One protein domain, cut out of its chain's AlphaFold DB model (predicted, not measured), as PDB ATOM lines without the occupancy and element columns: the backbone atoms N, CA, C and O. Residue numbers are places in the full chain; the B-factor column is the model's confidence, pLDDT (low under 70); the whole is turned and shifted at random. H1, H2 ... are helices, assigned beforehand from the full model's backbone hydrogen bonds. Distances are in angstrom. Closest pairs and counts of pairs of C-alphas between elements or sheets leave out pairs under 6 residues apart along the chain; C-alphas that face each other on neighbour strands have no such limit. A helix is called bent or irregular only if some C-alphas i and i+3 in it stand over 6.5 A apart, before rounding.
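AT A GLANCE: This is residues 6 to 52 and 68 to 103 of the 109 residues of the protein "speriolin-like" of Bison bison bison (UniProt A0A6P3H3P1). A long helix, H1, reaches out as an arm from a small body in which a helical hairpin, H3 and H4, has H2 packed crosswise on H4. Residues 6 to 24 of H1 stick out and make the length; its other end comes near H4. The printed part has 83 residues with four named helices, H1, H2, H3 and H4 in chain order, and no named strand; the class is all helix. The whole is loose, with a radius of gyration of the C-alphas of 16.3 A and spans of 55 by 24 by 24 A.

IN THESE COORDINATES: H1, residues 6 to 31, runs 38.3 A from C-alpha 6 at (151.924, 111.063, 186.855) to C-alpha 31 at (142.388, 146.612, 176.352). H4, residues 82 to 102, measures 30.7 A and ends at C-alpha 102 at (157.530, 137.351, 173.935). It is irregular: C-alphas 83 and 86 are 7.4 A apart. H2 is residues 39 to 50, 16.0 A, and H3 is residues 69 to 79, 15.3 A.

HOW THE PARTS SIT: H1 is close to but not clearly touching H4, the closest C-alphas being those of Leu 29 and Cys 94 at 6.1 A; they run opposite ways at a steep tilt of 44 degrees. H3 and H4 form a hairpin and touch, with the C-alphas of Gln 73 and Leu 89 closest at 6.7 A; they run opposite ways at a shallow tilt of 21 degrees. H2 touches H4, which meets it with residues 87 to 91 alone; the closest C-alphas are those of His 39 and Asp 87, 7.5 A apart. The lines of H2 and H4 are only just about perpendicular, at 71 degrees. H1 is apart from H2 and H3, and H2 and H3 are only just apart, at 8.3 A. Each O i to N i+4 pair is within hydrogen-bond range in H1, H2 and H3, and 15 of 17 in H4.

THE WHOLE: The C-alphas farthest apart, those of Ser 6 and Glu 78, are 55.3 A apart. Without residues 6 to 24, which stand free, the body spans 28 by 28 by 20 A. Residues 53 to 67 are not printed, and C-alphas 52 and 68 are 18.6 A apart across this cut, in the link from H2 to H3. The link from H1 to H2 is short, that from H3 to H4 tight. The mean pLDDT of the printed part is 90.7; residues 6 to 9 and 52 are under 70.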
ATOM      1  N   SER A   6     151.080 109.867 186.875       61.91
ATOM      2  CA  SER A   6     151.924 111.063 186.855       61.91
ATOM      3  C   SER A   6     151.838 111.858 185.548       61.91
ATOM      4  O   SER A   6     151.917 113.083 185.606       61.91
ATOM      5  N   ASP A   7     151.623 111.204 184.401       61.69
ATOM      6  CA  ASP A   7     151.531 111.883 183.100       61.69
ATOM      7  C   ASP A   7     150.243 112.719 183.015       61.69
ATOM      8  O   ASP A   7     150.271 113.878 182.615       61.69
ATOM      9  N   HIS A   8     149.130 112.191 183.539       66.12
ATOM     10  CA  HIS A   8     147.849 112.905 183.589       66.12
ATOM     11  C   HIS A   8     147.894 114.202 184.410       66.12
ATOM     12  O   HIS A   8     147.220 115.172 184.072       66.12
ATOM     13  N   LYS A   9     148.688 114.237 185.485       67.56
ATOM     14  CA  LYS A   9     148.821 115.432 186.327       67.56
ATOM     15  C   LYS A   9     149.663 116.521 185.651       67.56
ATOM     16  O   LYS A   9     149.355 117.700 185.799       67.56
ATOM     17  N   LEU A  10     150.699 116.127 184.904       73.06
ATOM     18  CA  LEU A  10     151.510 117.050 184.103       73.06
ATOM     19  C   LEU A  10     150.688 117.661 182.960       73.06
ATOM     20  O   LEU A  10     150.777 118.864 182.721       73.06
ATOM     21  N   ASP A  11     149.842 116.858 182.311       84.56
ATOM     22  CA  ASP A  11     148.927 117.336 181.272       84.56
ATOM     23  C   ASP A  11     147.928 118.368 181.819       84.56
ATOM     24  O   ASP A  11     147.653 119.381 181.171       84.56
ATOM     25  N   GLU A  12     147.409 118.151 183.029       87.50
ATOM     26  CA  GLU A  12     146.479 119.081 183.671       87.50
ATOM     27  C   GLU A  12     147.157 120.406 184.058       87.50
ATOM     28  O   GLU A  12     146.612 121.478 183.792       87.50
ATOM     29  N   GLU A  13     148.370 120.363 184.615       89.12
ATOM     30  CA  GLU A  13     149.143 121.564 184.963       89.12
ATOM     31  C   GLU A  13     149.532 122.379 183.719       89.12
ATOM     32  O   GLU A  13     149.427 123.613 183.700       89.12
ATOM     33  N   LEU A  14     149.910 121.694 182.635       91.69
ATOM     34  CA  LEU A  14     150.170 122.330 181.350       91.69
ATOM     35  C   LEU A  14     148.900 122.979 180.788       91.69
ATOM     36  O   LEU A  14     148.934 124.137 180.362       91.69
ATOM     37  N   CYS A  15     147.769 122.272 180.821       93.12
ATOM     38  CA  CYS A  15     146.480 122.795 180.375       93.12
ATOM     39  C   CYS A  15     146.083 124.059 181.154       93.12
ATOM     40  O   CYS A  15     145.681 125.066 180.556       93.12
ATOM     41  N   GLN A  16     146.261 124.045 182.476       94.81
ATOM     42  CA  GLN A  16     146.003 125.201 183.333       94.81
ATOM     43  C   GLN A  16     146.914 126.379 182.977       94.81
ATOM     44  O   GLN A  16     146.426 127.494 182.781       94.81
ATOM     45  N   THR A  17     148.215 126.133 182.809       95.38
ATOM     46  CA  THR A  17     149.197 127.165 182.447       95.38
ATOM     47  C   THR A  17     148.867 127.812 181.099       95.38
ATOM     48  O   THR A  17     148.860 129.039 180.971       95.38
ATOM     49  N   LEU A  18     148.534 127.004 180.089       94.31
ATOM     50  CA  LEU A  18     148.151 127.493 178.763       94.31
ATOM     51  C   LEU A  18     146.846 128.293 178.807       94.31
ATOM     52  O   LEU A  18     146.752 129.345 178.173       94.31
ATOM     53  N   THR A  19     145.870 127.843 179.596       96.06
ATOM     54  CA  THR A  19     144.596 128.550 179.783       96.06
ATOM     55  C   THR A  19     144.813 129.911 180.441       96.06
ATOM     56  O   THR A  19     144.299 130.922 179.960       96.06
ATOM     57  N   GLN A  20     145.621 129.971 181.503       96.44
ATOM     58  CA  GLN A  20     145.956 131.227 182.177       96.44
ATOM     59  C   GLN A  20     146.685 132.193 181.238       96.44
ATOM     60  O   GLN A  20     146.339 133.378 181.177       96.44
ATOM     61  N   ARG A  21     147.648 131.689 180.456       94.81
ATOM     62  CA  ARG A  21     148.356 132.494 179.455       94.81
ATOM     63  C   ARG A  21     147.395 133.041 178.402       94.81
ATOM     64  O   ARG A  21     147.444 134.234 178.113       94.81
ATOM     65  N   TYR A  22     146.506 132.204 177.871       94.94
ATOM     66  CA  TYR A  22     145.501 132.615 176.893       94.94
ATOM     67  C   TYR A  22     144.605 133.736 177.431       94.94
ATOM     68  O   TYR A  22     144.475 134.775 176.790       94.94
ATOM     69  N   VAL A  23     144.042 133.567 178.632       96.25
ATOM     70  CA  VAL A  23     143.170 134.578 179.253       96.25
ATOM     71  C   VAL A  23     143.915 135.897 179.461       96.25
ATOM     72  O   VAL A  23     143.389 136.960 179.135       96.25
ATOM     73  N   SER A  24     145.155 135.839 179.955       95.94
ATOM     74  CA  SER A  24     145.991 137.028 180.151       95.94
ATOM     75  C   SER A  24     146.244 137.774 178.838       95.94
ATOM     76  O   SER A  24     146.053 138.990 178.766       95.94
ATOM     77  N   ILE A  25     146.603 137.042 177.777       95.94
ATOM     78  CA  ILE A  25     146.804 137.610 176.442       95.94
ATOM     79  C   ILE A  25     145.515 138.265 175.947       95.94
ATOM     80  O   ILE A  25     145.528 139.440 175.588       95.94
ATOM     81  N   MET A  26     144.393 137.545 175.977       96.19
ATOM     82  CA  MET A  26     143.123 138.048 175.458       96.19
ATOM     83  C   MET A  26     142.641 139.297 176.196       96.19
ATOM     84  O   MET A  26     142.190 140.236 175.547       96.19
ATOM     85  N   ASN A  27     142.799 139.360 177.521       96.06
ATOM     86  CA  ASN A  27     142.458 140.552 178.301       96.06
ATOM     87  C   ASN A  27     143.307 141.766 177.895       96.06
ATOM     88  O   ASN A  27     142.797 142.880 177.774       96.06
ATOM     89  N   ARG A  28     144.605 141.561 177.652       95.00
ATOM     90  CA  ARG A  28     145.512 142.633 177.219       95.00
ATOM     91  C   ARG A  28     145.179 143.100 175.807       95.00
ATOM     92  O   ARG A  28     145.046 144.300 175.593       95.00
ATOM     93  N   LEU A  29     144.945 142.178 174.877       96.25
ATOM     94  CA  LEU A  29     144.493 142.517 173.527       96.25
ATOM     95  C   LEU A  29     143.150 143.262 173.556       96.25
ATOM     96  O   LEU A  29     142.990 144.264 172.865       96.25
ATOM     97  N   GLN A  30     142.205 142.839 174.399       96.19
ATOM     98  CA  GLN A  30     140.923 143.527 174.560       96.19
ATOM     99  C   GLN A  30     141.102 144.972 175.044       96.19
ATOM    100  O   GLN A  30     140.384 145.856 174.583       96.19
ATOM    101  N   SER A  31     142.079 145.240 175.917       95.12
ATOM    102  CA  SER A  31     142.388 146.612 176.352       95.12
ATOM    103  C   SER A  31     142.920 147.508 175.222       95.12
ATOM    104  O   SER A  31     142.749 148.722 175.281       95.12
ATOM    105  N   LEU A  32     143.490 146.914 174.165       95.00
ATOM    106  CA  LEU A  32     143.873 147.596 172.921       95.00
ATOM    107  C   LEU A  32     142.697 147.750 171.938       95.00
ATOM    108  O   LEU A  32     142.856 148.349 170.878       95.00
ATOM    109  N   GLY A  33     141.524 147.205 172.273       96.44
ATOM    110  CA  GLY A  33     140.326 147.198 171.434       96.44
ATOM    111  C   GLY A  33     140.118 145.912 170.630       96.44
ATOM    112  O   GLY A  33     139.167 145.843 169.852       96.44
ATOM    113  N   TYR A  34     140.970 144.891 170.792       97.44
ATOM    114  CA  TYR A  34     140.816 143.627 170.074       97.44
ATOM    115  C   TYR A  34     139.511 142.918 170.448       97.44
ATOM    116  O   TYR A  34     139.174 142.738 171.618       97.44
ATOM    117  N   ASN A  35     138.802 142.445 169.432       96.19
ATOM    118  CA  ASN A  35     137.564 141.706 169.543       96.19
ATOM    119  C   ASN A  35     137.708 140.361 168.827       96.19
ATOM    120  O   ASN A  35     137.663 140.280 167.597       96.19
ATOM    121  N   GLY A  36     137.785 139.287 169.615       94.31
ATOM    122  CA  GLY A  36     137.929 137.915 169.119       94.31
ATOM    123  C   GLY A  36     136.762 137.396 168.266       94.31
ATOM    124  O   GLY A  36     136.852 136.291 167.747       94.31
ATOM    125  N   ARG A  37     135.672 138.157 168.103       94.69
ATOM    126  CA  ARG A  37     134.568 137.827 167.183       94.69
ATOM    127  C   ARG A  37     134.663 138.533 165.831       94.69
ATOM    128  O   ARG A  37     134.002 138.106 164.894       94.69
ATOM    129  N   VAL A  38     135.429 139.619 165.744       94.31
ATOM    130  CA  VAL A  38     135.487 140.496 164.560       94.31
ATOM    131  C   VAL A  38     136.851 140.394 163.895       94.31
ATOM    132  O   VAL A  38     136.957 140.095 162.707       94.31
ATOM    133  N   HIS A  39     137.905 140.607 164.677       95.94
ATOM    134  CA  HIS A  39     139.255 140.748 164.153       95.94
ATOM    135  C   HIS A  39     139.832 139.482 163.518       95.94
ATOM    136  O   HIS A  39     140.536 139.645 162.529       95.94
ATOM    137  N   PRO A  40     139.520 138.241 163.951       94.62
ATOM    138  CA  PRO A  40     139.971 137.055 163.218       94.62
ATOM    139  C   PRO A  40     139.522 137.032 161.749       94.62
ATOM    140  O   PRO A  40     140.347 136.833 160.860       94.62
ATOM    141  N   ALA A  41     138.241 137.307 161.484       93.94
ATOM    142  CA  ALA A  41     137.701 137.325 160.124       93.94
ATOM    143  C   ALA A  41     138.255 138.499 159.302       93.94
ATOM    144  O   ALA A  41     138.487 138.369 158.103       93.94
ATOM    145  N   LEU A  42     138.492 139.646 159.942       91.94
ATOM    146  CA  LEU A  42     139.121 140.788 159.286       91.94
ATOM    147  C   LEU A  42     140.583 140.506 158.910       91.94
ATOM    148  O   LEU A  42     140.998 140.837 157.803       91.94
ATOM    149  N   THR A  43     141.362 139.892 159.805       92.75
ATOM    150  CA  THR A  43     142.749 139.500 159.520       92.75
ATOM    151  C   THR A  43     142.801 138.582 158.304       92.75
ATOM    152  O   THR A  43     143.618 138.797 157.413       92.75
ATOM    153  N   GLU A  44     141.896 137.604 158.225       92.31
ATOM    154  CA  GLU A  44     141.773 136.732 157.056       92.31
ATOM    155  C   GLU A  44     141.469 137.533 155.779       92.31
ATOM    156  O   GLU A  44     142.128 137.340 154.758       92.31
ATOM    157  N   GLN A  45     140.533 138.487 155.833       90.88
ATOM    158  CA  GLN A  45     140.220 139.359 154.694       90.88
ATOM    159  C   GLN A  45     141.422 140.196 154.245       90.88
ATOM    160  O   GLN A  45     141.675 140.284 153.046       90.88
ATOM    161  N   LEU A  46     142.176 140.789 155.177       89.38
ATOM    162  CA  LEU A  46     143.381 141.564 154.867       89.38
ATOM    163  C   LEU A  46     144.424 140.698 154.157       89.38
ATOM    164  O   LEU A  46     144.945 141.087 153.114       89.38
ATOM    165  N   VAL A  47     144.685 139.504 154.689       87.69
ATOM    166  CA  VAL A  47     145.633 138.553 154.101       87.69
ATOM    167  C   VAL A  47     145.181 138.105 152.711       87.69
ATOM    168  O   VAL A  47     145.990 138.037 151.788       87.69
ATOM    169  N   ASN A  48     143.887 137.846 152.527       89.81
ATOM    170  CA  ASN A  48     143.338 137.444 151.234       89.81
ATOM    171  C   ASN A  48     143.358 138.585 150.202       89.81
ATOM    172  O   ASN A  48     143.573 138.328 149.019       89.81
ATOM    173  N   ALA A  49     143.143 139.832 150.631       88.56
ATOM    174  CA  ALA A  49     143.092 140.999 149.752       88.56
ATOM    175  C   ALA A  49     144.483 141.490 149.331       88.56
ATOM    176  O   ALA A  49     144.709 141.781 148.157       88.56
ATOM    177  N   TYR A  50     145.414 141.577 150.282       84.06
ATOM    178  CA  TYR A  50     146.751 142.141 150.068       84.06
ATOM    179  C   TYR A  50     147.834 141.071 149.869       84.06
ATOM    180  O   TYR A  50     148.965 141.384 149.505       84.06
ATOM    181  N   GLY A  51     147.456 139.800 150.020       74.44
ATOM    182  CA  GLY A  51     148.311 138.638 149.847       74.44
ATOM    183  C   GLY A  51     149.077 138.265 151.116       74.44
ATOM    184  O   GLY A  51     149.499 139.107 151.906       74.44
ATOM    185  N   ILE A  52     149.324 136.966 151.273       64.94
ATOM    186  CA  ILE A  52     150.491 136.472 152.010       64.94
ATOM    187  C   ILE A  52     151.690 136.797 151.120       64.94
ATOM    188  O   ILE A  52     151.600 136.569 149.913       64.94
ATOM    189  N   THR A  68     160.213 148.159 160.956       85.12
ATOM    190  CA  THR A  68     159.826 148.959 162.122       85.12
ATOM    191  C   THR A  68     158.314 149.159 162.154       85.12
ATOM    192  O   THR A  68     157.650 149.174 161.114       85.12
ATOM    193  N   VAL A  69     157.754 149.360 163.347       88.62
ATOM    194  CA  VAL A  69     156.313 149.618 163.505       88.62
ATOM    195  C   VAL A  69     155.889 150.863 162.714       88.62
ATOM    196  O   VAL A  69     154.879 150.813 162.019       88.62
ATOM    197  N   ASP A  70     156.692 151.931 162.719       90.00
ATOM    198  CA  ASP A  70     156.404 153.166 161.970       90.00
ATOM    199  C   ASP A  70     156.398 152.962 160.449       90.00
ATOM    200  O   ASP A  70     155.676 153.637 159.711       90.00
ATOM    201  N   PHE A  71     157.239 152.052 159.947       88.62
ATOM    202  CA  PHE A  71     157.220 151.678 158.539       88.62
ATOM    203  C   PHE A  71     155.929 150.923 158.203       88.62
ATOM    204  O   PHE A  71     155.232 151.291 157.262       88.62
ATOM    205  N   LEU A  72     155.569 149.922 159.010       89.75
ATOM    206  CA  LEU A  72     154.361 149.119 158.800       89.75
ATOM    207  C   LEU A  72     153.084 149.964 158.893       89.75
ATOM    208  O   LEU A  72     152.170 149.778 158.095       89.75
ATOM    209  N   GLN A  73     153.032 150.935 159.808       92.69
ATOM    210  CA  GLN A  73     151.921 151.886 159.894       92.69
ATOM    211  C   GLN A  73     151.757 152.692 158.604       92.69
ATOM    212  O   GLN A  73     150.639 152.816 158.108       92.69
ATOM    213  N   ARG A  74     152.855 153.205 158.030       91.94
ATOM    214  CA  ARG A  74     152.812 153.929 156.749       91.94
ATOM    215  C   ARG A  74     152.319 153.041 155.614       91.94
ATOM    216  O   ARG A  74     151.413 153.445 154.894       91.94
ATOM    217  N   VAL A  75     152.821 151.809 155.529       89.06
ATOM    218  CA  VAL A  75     152.355 150.830 154.534       89.06
ATOM    219  C   VAL A  75     150.850 150.583 154.661       89.06
ATOM    220  O   VAL A  75     150.146 150.570 153.652       89.06
ATOM    221  N   LEU A  76     150.326 150.434 155.884       91.56
ATOM    222  CA  LEU A  76     148.888 150.254 156.101       91.56
ATOM    223  C   LEU A  76     148.078 151.469 155.640       91.56
ATOM    224  O   LEU A  76     147.071 151.292 154.961       91.56
ATOM    225  N   VAL A  77     148.525 152.685 155.964       94.31
ATOM    226  CA  VAL A  77     147.856 153.930 155.548       94.31
ATOM    227  C   VAL A  77     147.824 154.078 154.025       94.31
ATOM    228  O   VAL A  77     146.830 154.550 153.481       94.31
ATOM    229  N   GLU A  78     148.888 153.670 153.336       91.75
ATOM    230  CA  GLU A  78     149.009 153.801 151.880       91.75
ATOM    231  C   GLU A  78     148.265 152.701 151.106       91.75
ATOM    232  O   GLU A  78     147.858 152.922 149.966       91.75
ATOM    233  N   THR A  79     148.072 151.523 151.709       89.50
ATOM    234  CA  THR A  79     147.595 150.323 150.994       89.50
ATOM    235  C   THR A  79     146.164 149.924 151.367       89.50
ATOM    236  O   THR A  79     145.411 149.428 150.523       89.50
ATOM    237  N   VAL A  80     145.771 150.103 152.633       90.94
ATOM    238  CA  VAL A  80     144.500 149.584 153.157       90.94
ATOM    239  C   VAL A  80     143.350 150.546 152.882       90.94
ATOM    240  O   VAL A  80     143.472 151.759 153.046       90.94
ATOM    241  N   HIS A  81     142.190 150.005 152.497       92.31
ATOM    242  CA  HIS A  81     140.990 150.814 152.306       92.31
ATOM    243  C   HIS A  81     140.618 151.563 153.607       92.31
ATOM    244  O   HIS A  81     140.622 150.944 154.677       92.31
ATOM    245  N   PRO A  82     140.219 152.852 153.558       92.81
ATOM    246  CA  PRO A  82     139.968 153.655 154.761       92.81
ATOM    247  C   PRO A  82     138.982 153.031 155.755       92.81
ATOM    248  O   PRO A  82     139.130 153.205 156.960       92.81
ATOM    249  N   SER A  83     138.003 152.258 155.268       92.00
ATOM    250  CA  SER A  83     137.022 151.569 156.121       92.00
ATOM    251  C   SER A  83     137.607 150.452 156.990       92.00
ATOM    252  O   SER A  83     136.945 150.023 157.924       92.00
ATOM    253  N   MET A  84     138.800 149.949 156.667       91.62
ATOM    254  CA  MET A  84     139.485 148.868 157.388       91.62
ATOM    255  C   MET A  84     140.747 149.359 158.109       91.62
ATOM    256  O   MET A  84     141.348 148.607 158.873       91.62
ATOM    257  N   LEU A  85     141.169 150.604 157.865       94.31
ATOM    258  CA  LEU A  85     142.450 151.132 158.333       94.31
ATOM    259  C   LEU A  85     142.560 151.134 159.862       94.31
ATOM    260  O   LEU A  85     143.591 150.741 160.402       94.31
ATOM    261  N   THR A  86     141.501 151.542 160.564       95.56
ATOM    262  CA  THR A  86     141.489 151.576 162.034       95.56
ATOM    263  C   THR A  86     141.741 150.195 162.623       95.56
ATOM    264  O   THR A  86     142.603 150.039 163.487       95.56
ATOM    265  N   ASP A  87     141.036 149.183 162.125       95.50
ATOM    266  CA  ASP A  87     141.206 147.822 162.610       95.50
ATOM    267  C   ASP A  87     142.547 147.210 162.175       95.50
ATOM    268  O   ASP A  87     143.162 146.469 162.940       95.50
ATOM    269  N   ALA A  88     143.058 147.551 160.989       94.62
ATOM    270  CA  ALA A  88     144.379 147.108 160.545       94.62
ATOM    271  C   ALA A  88     145.510 147.683 161.421       94.62
ATOM    272  O   ALA A  88     146.439 146.962 161.793       94.62
ATOM    273  N   LEU A  89     145.416 148.959 161.809       95.88
ATOM    274  CA  LEU A  89     146.353 149.585 162.745       95.88
ATOM    275  C   LEU A  89     146.256 148.963 164.142       95.88
ATOM    276  O   LEU A  89     147.282 148.711 164.771       95.88
ATOM    277  N   LEU A  90     145.043 148.654 164.606       97.00
ATOM    278  CA  LEU A  90     144.822 147.946 165.866       97.00
ATOM    279  C   LEU A  90     145.484 146.564 165.859       97.00
ATOM    280  O   LEU A  90     146.156 146.195 166.823       97.00
ATOM    281  N   LEU A  91     145.332 145.806 164.770       95.50
ATOM    282  CA  LEU A  91     145.984 144.508 164.600       95.50
ATOM    283  C   LEU A  91     147.512 144.633 164.649       95.50
ATOM    284  O   LEU A  91     148.164 143.839 165.325       95.50
ATOM    285  N   LEU A  92     148.083 145.657 164.007       94.62
ATOM    286  CA  LEU A  92     149.514 145.944 164.091       94.62
ATOM    287  C   LEU A  92     149.955 146.264 165.530       94.62
ATOM    288  O   LEU A  92     150.979 145.752 165.982       94.62
ATOM    289  N   SER A  93     149.178 147.051 166.280       95.88
ATOM    290  CA  SER A  93     149.446 147.310 167.702       95.88
ATOM    291  C   SER A  93     149.401 146.030 168.541       95.88
ATOM    292  O   SER A  93     150.273 145.825 169.383       95.88
ATOM    293  N   CYS A  94     148.437 145.143 168.279       95.75
ATOM    294  CA  CYS A  94     148.334 143.847 168.949       95.75
ATOM    295  C   CYS A  94     149.564 142.970 168.680       95.75
ATOM    296  O   CYS A  94     150.156 142.435 169.615       95.75
ATOM    297  N   LEU A  95     149.982 142.856 167.415       93.31
ATOM    298  CA  LEU A  95     151.168 142.091 167.024       93.31
ATOM    299  C   LEU A  95     152.452 142.674 167.625       93.31
ATOM    300  O   LEU A  95     153.300 141.923 168.100       93.31
ATOM    301  N   SER A  96     152.575 144.005 167.651       93.19
ATOM    302  CA  SER A  96     153.699 144.710 168.281       93.19
ATOM    303  C   SER A  96     153.795 144.409 169.772       93.19
ATOM    304  O   SER A  96     154.867 144.053 170.259       93.19
ATOM    305  N   GLN A  97     152.666 144.466 170.482       93.94
ATOM    306  CA  GLN A  97     152.629 144.155 171.906       93.94
ATOM    307  C   GLN A  97     153.021 142.696 172.169       93.94
ATOM    308  O   GLN A  97     153.876 142.447 173.012       93.94
ATOM    309  N   LEU A  98     152.464 141.743 171.414       93.81
ATOM    310  CA  LEU A  98     152.786 140.320 171.569       93.81
ATOM    311  C   LEU A  98     154.269 140.030 171.309       93.81
ATOM    312  O   LEU A  98     154.901 139.329 172.095       93.81
ATOM    313  N   ALA A  99     154.835 140.595 170.240       91.44
ATOM    314  CA  ALA A  99     156.249 140.449 169.912       91.44
ATOM    315  C   ALA A  99     157.153 141.010 171.021       91.44
ATOM    316  O   ALA A  99     158.129 140.372 171.422       91.44
ATOM    317  N   HIS A 100     156.793 142.183 171.553       91.50
ATOM    318  CA  HIS A 100     157.494 142.806 172.669       91.50
ATOM    319  C   HIS A 100     157.472 141.922 173.922       91.50
ATOM    320  O   HIS A 100     158.519 141.690 174.524       91.50
ATOM    321  N   ASP A 101     156.304 141.391 174.284       91.75
ATOM    322  CA  ASP A 101     156.143 140.566 175.485       91.75
ATOM    323  C   ASP A 101     156.857 139.219 175.386       91.75
ATOM    324  O   ASP A 101     157.410 138.732 176.371       91.75
ATOM    325  N   ASP A 102     156.845 138.615 174.197       89.62
ATOM    326  CA  ASP A 102     157.530 137.351 173.935       89.62
ATOM    327  C   ASP A 102     159.050 137.538 173.752       89.62
ATOM    328  O   ASP A 102     159.782 136.548 173.677       89.62
ATOM    329  N   GLY A 103     159.539 138.784 173.663       89.12
ATOM    330  CA  GLY A 103     160.947 139.103 173.411       89.12
ATOM    331  C   GLY A 103     161.444 138.602 172.051       89.12
ATOM    332  O   GLY A 103     162.632 138.317 171.887       89.12
TER     333      GLY A 103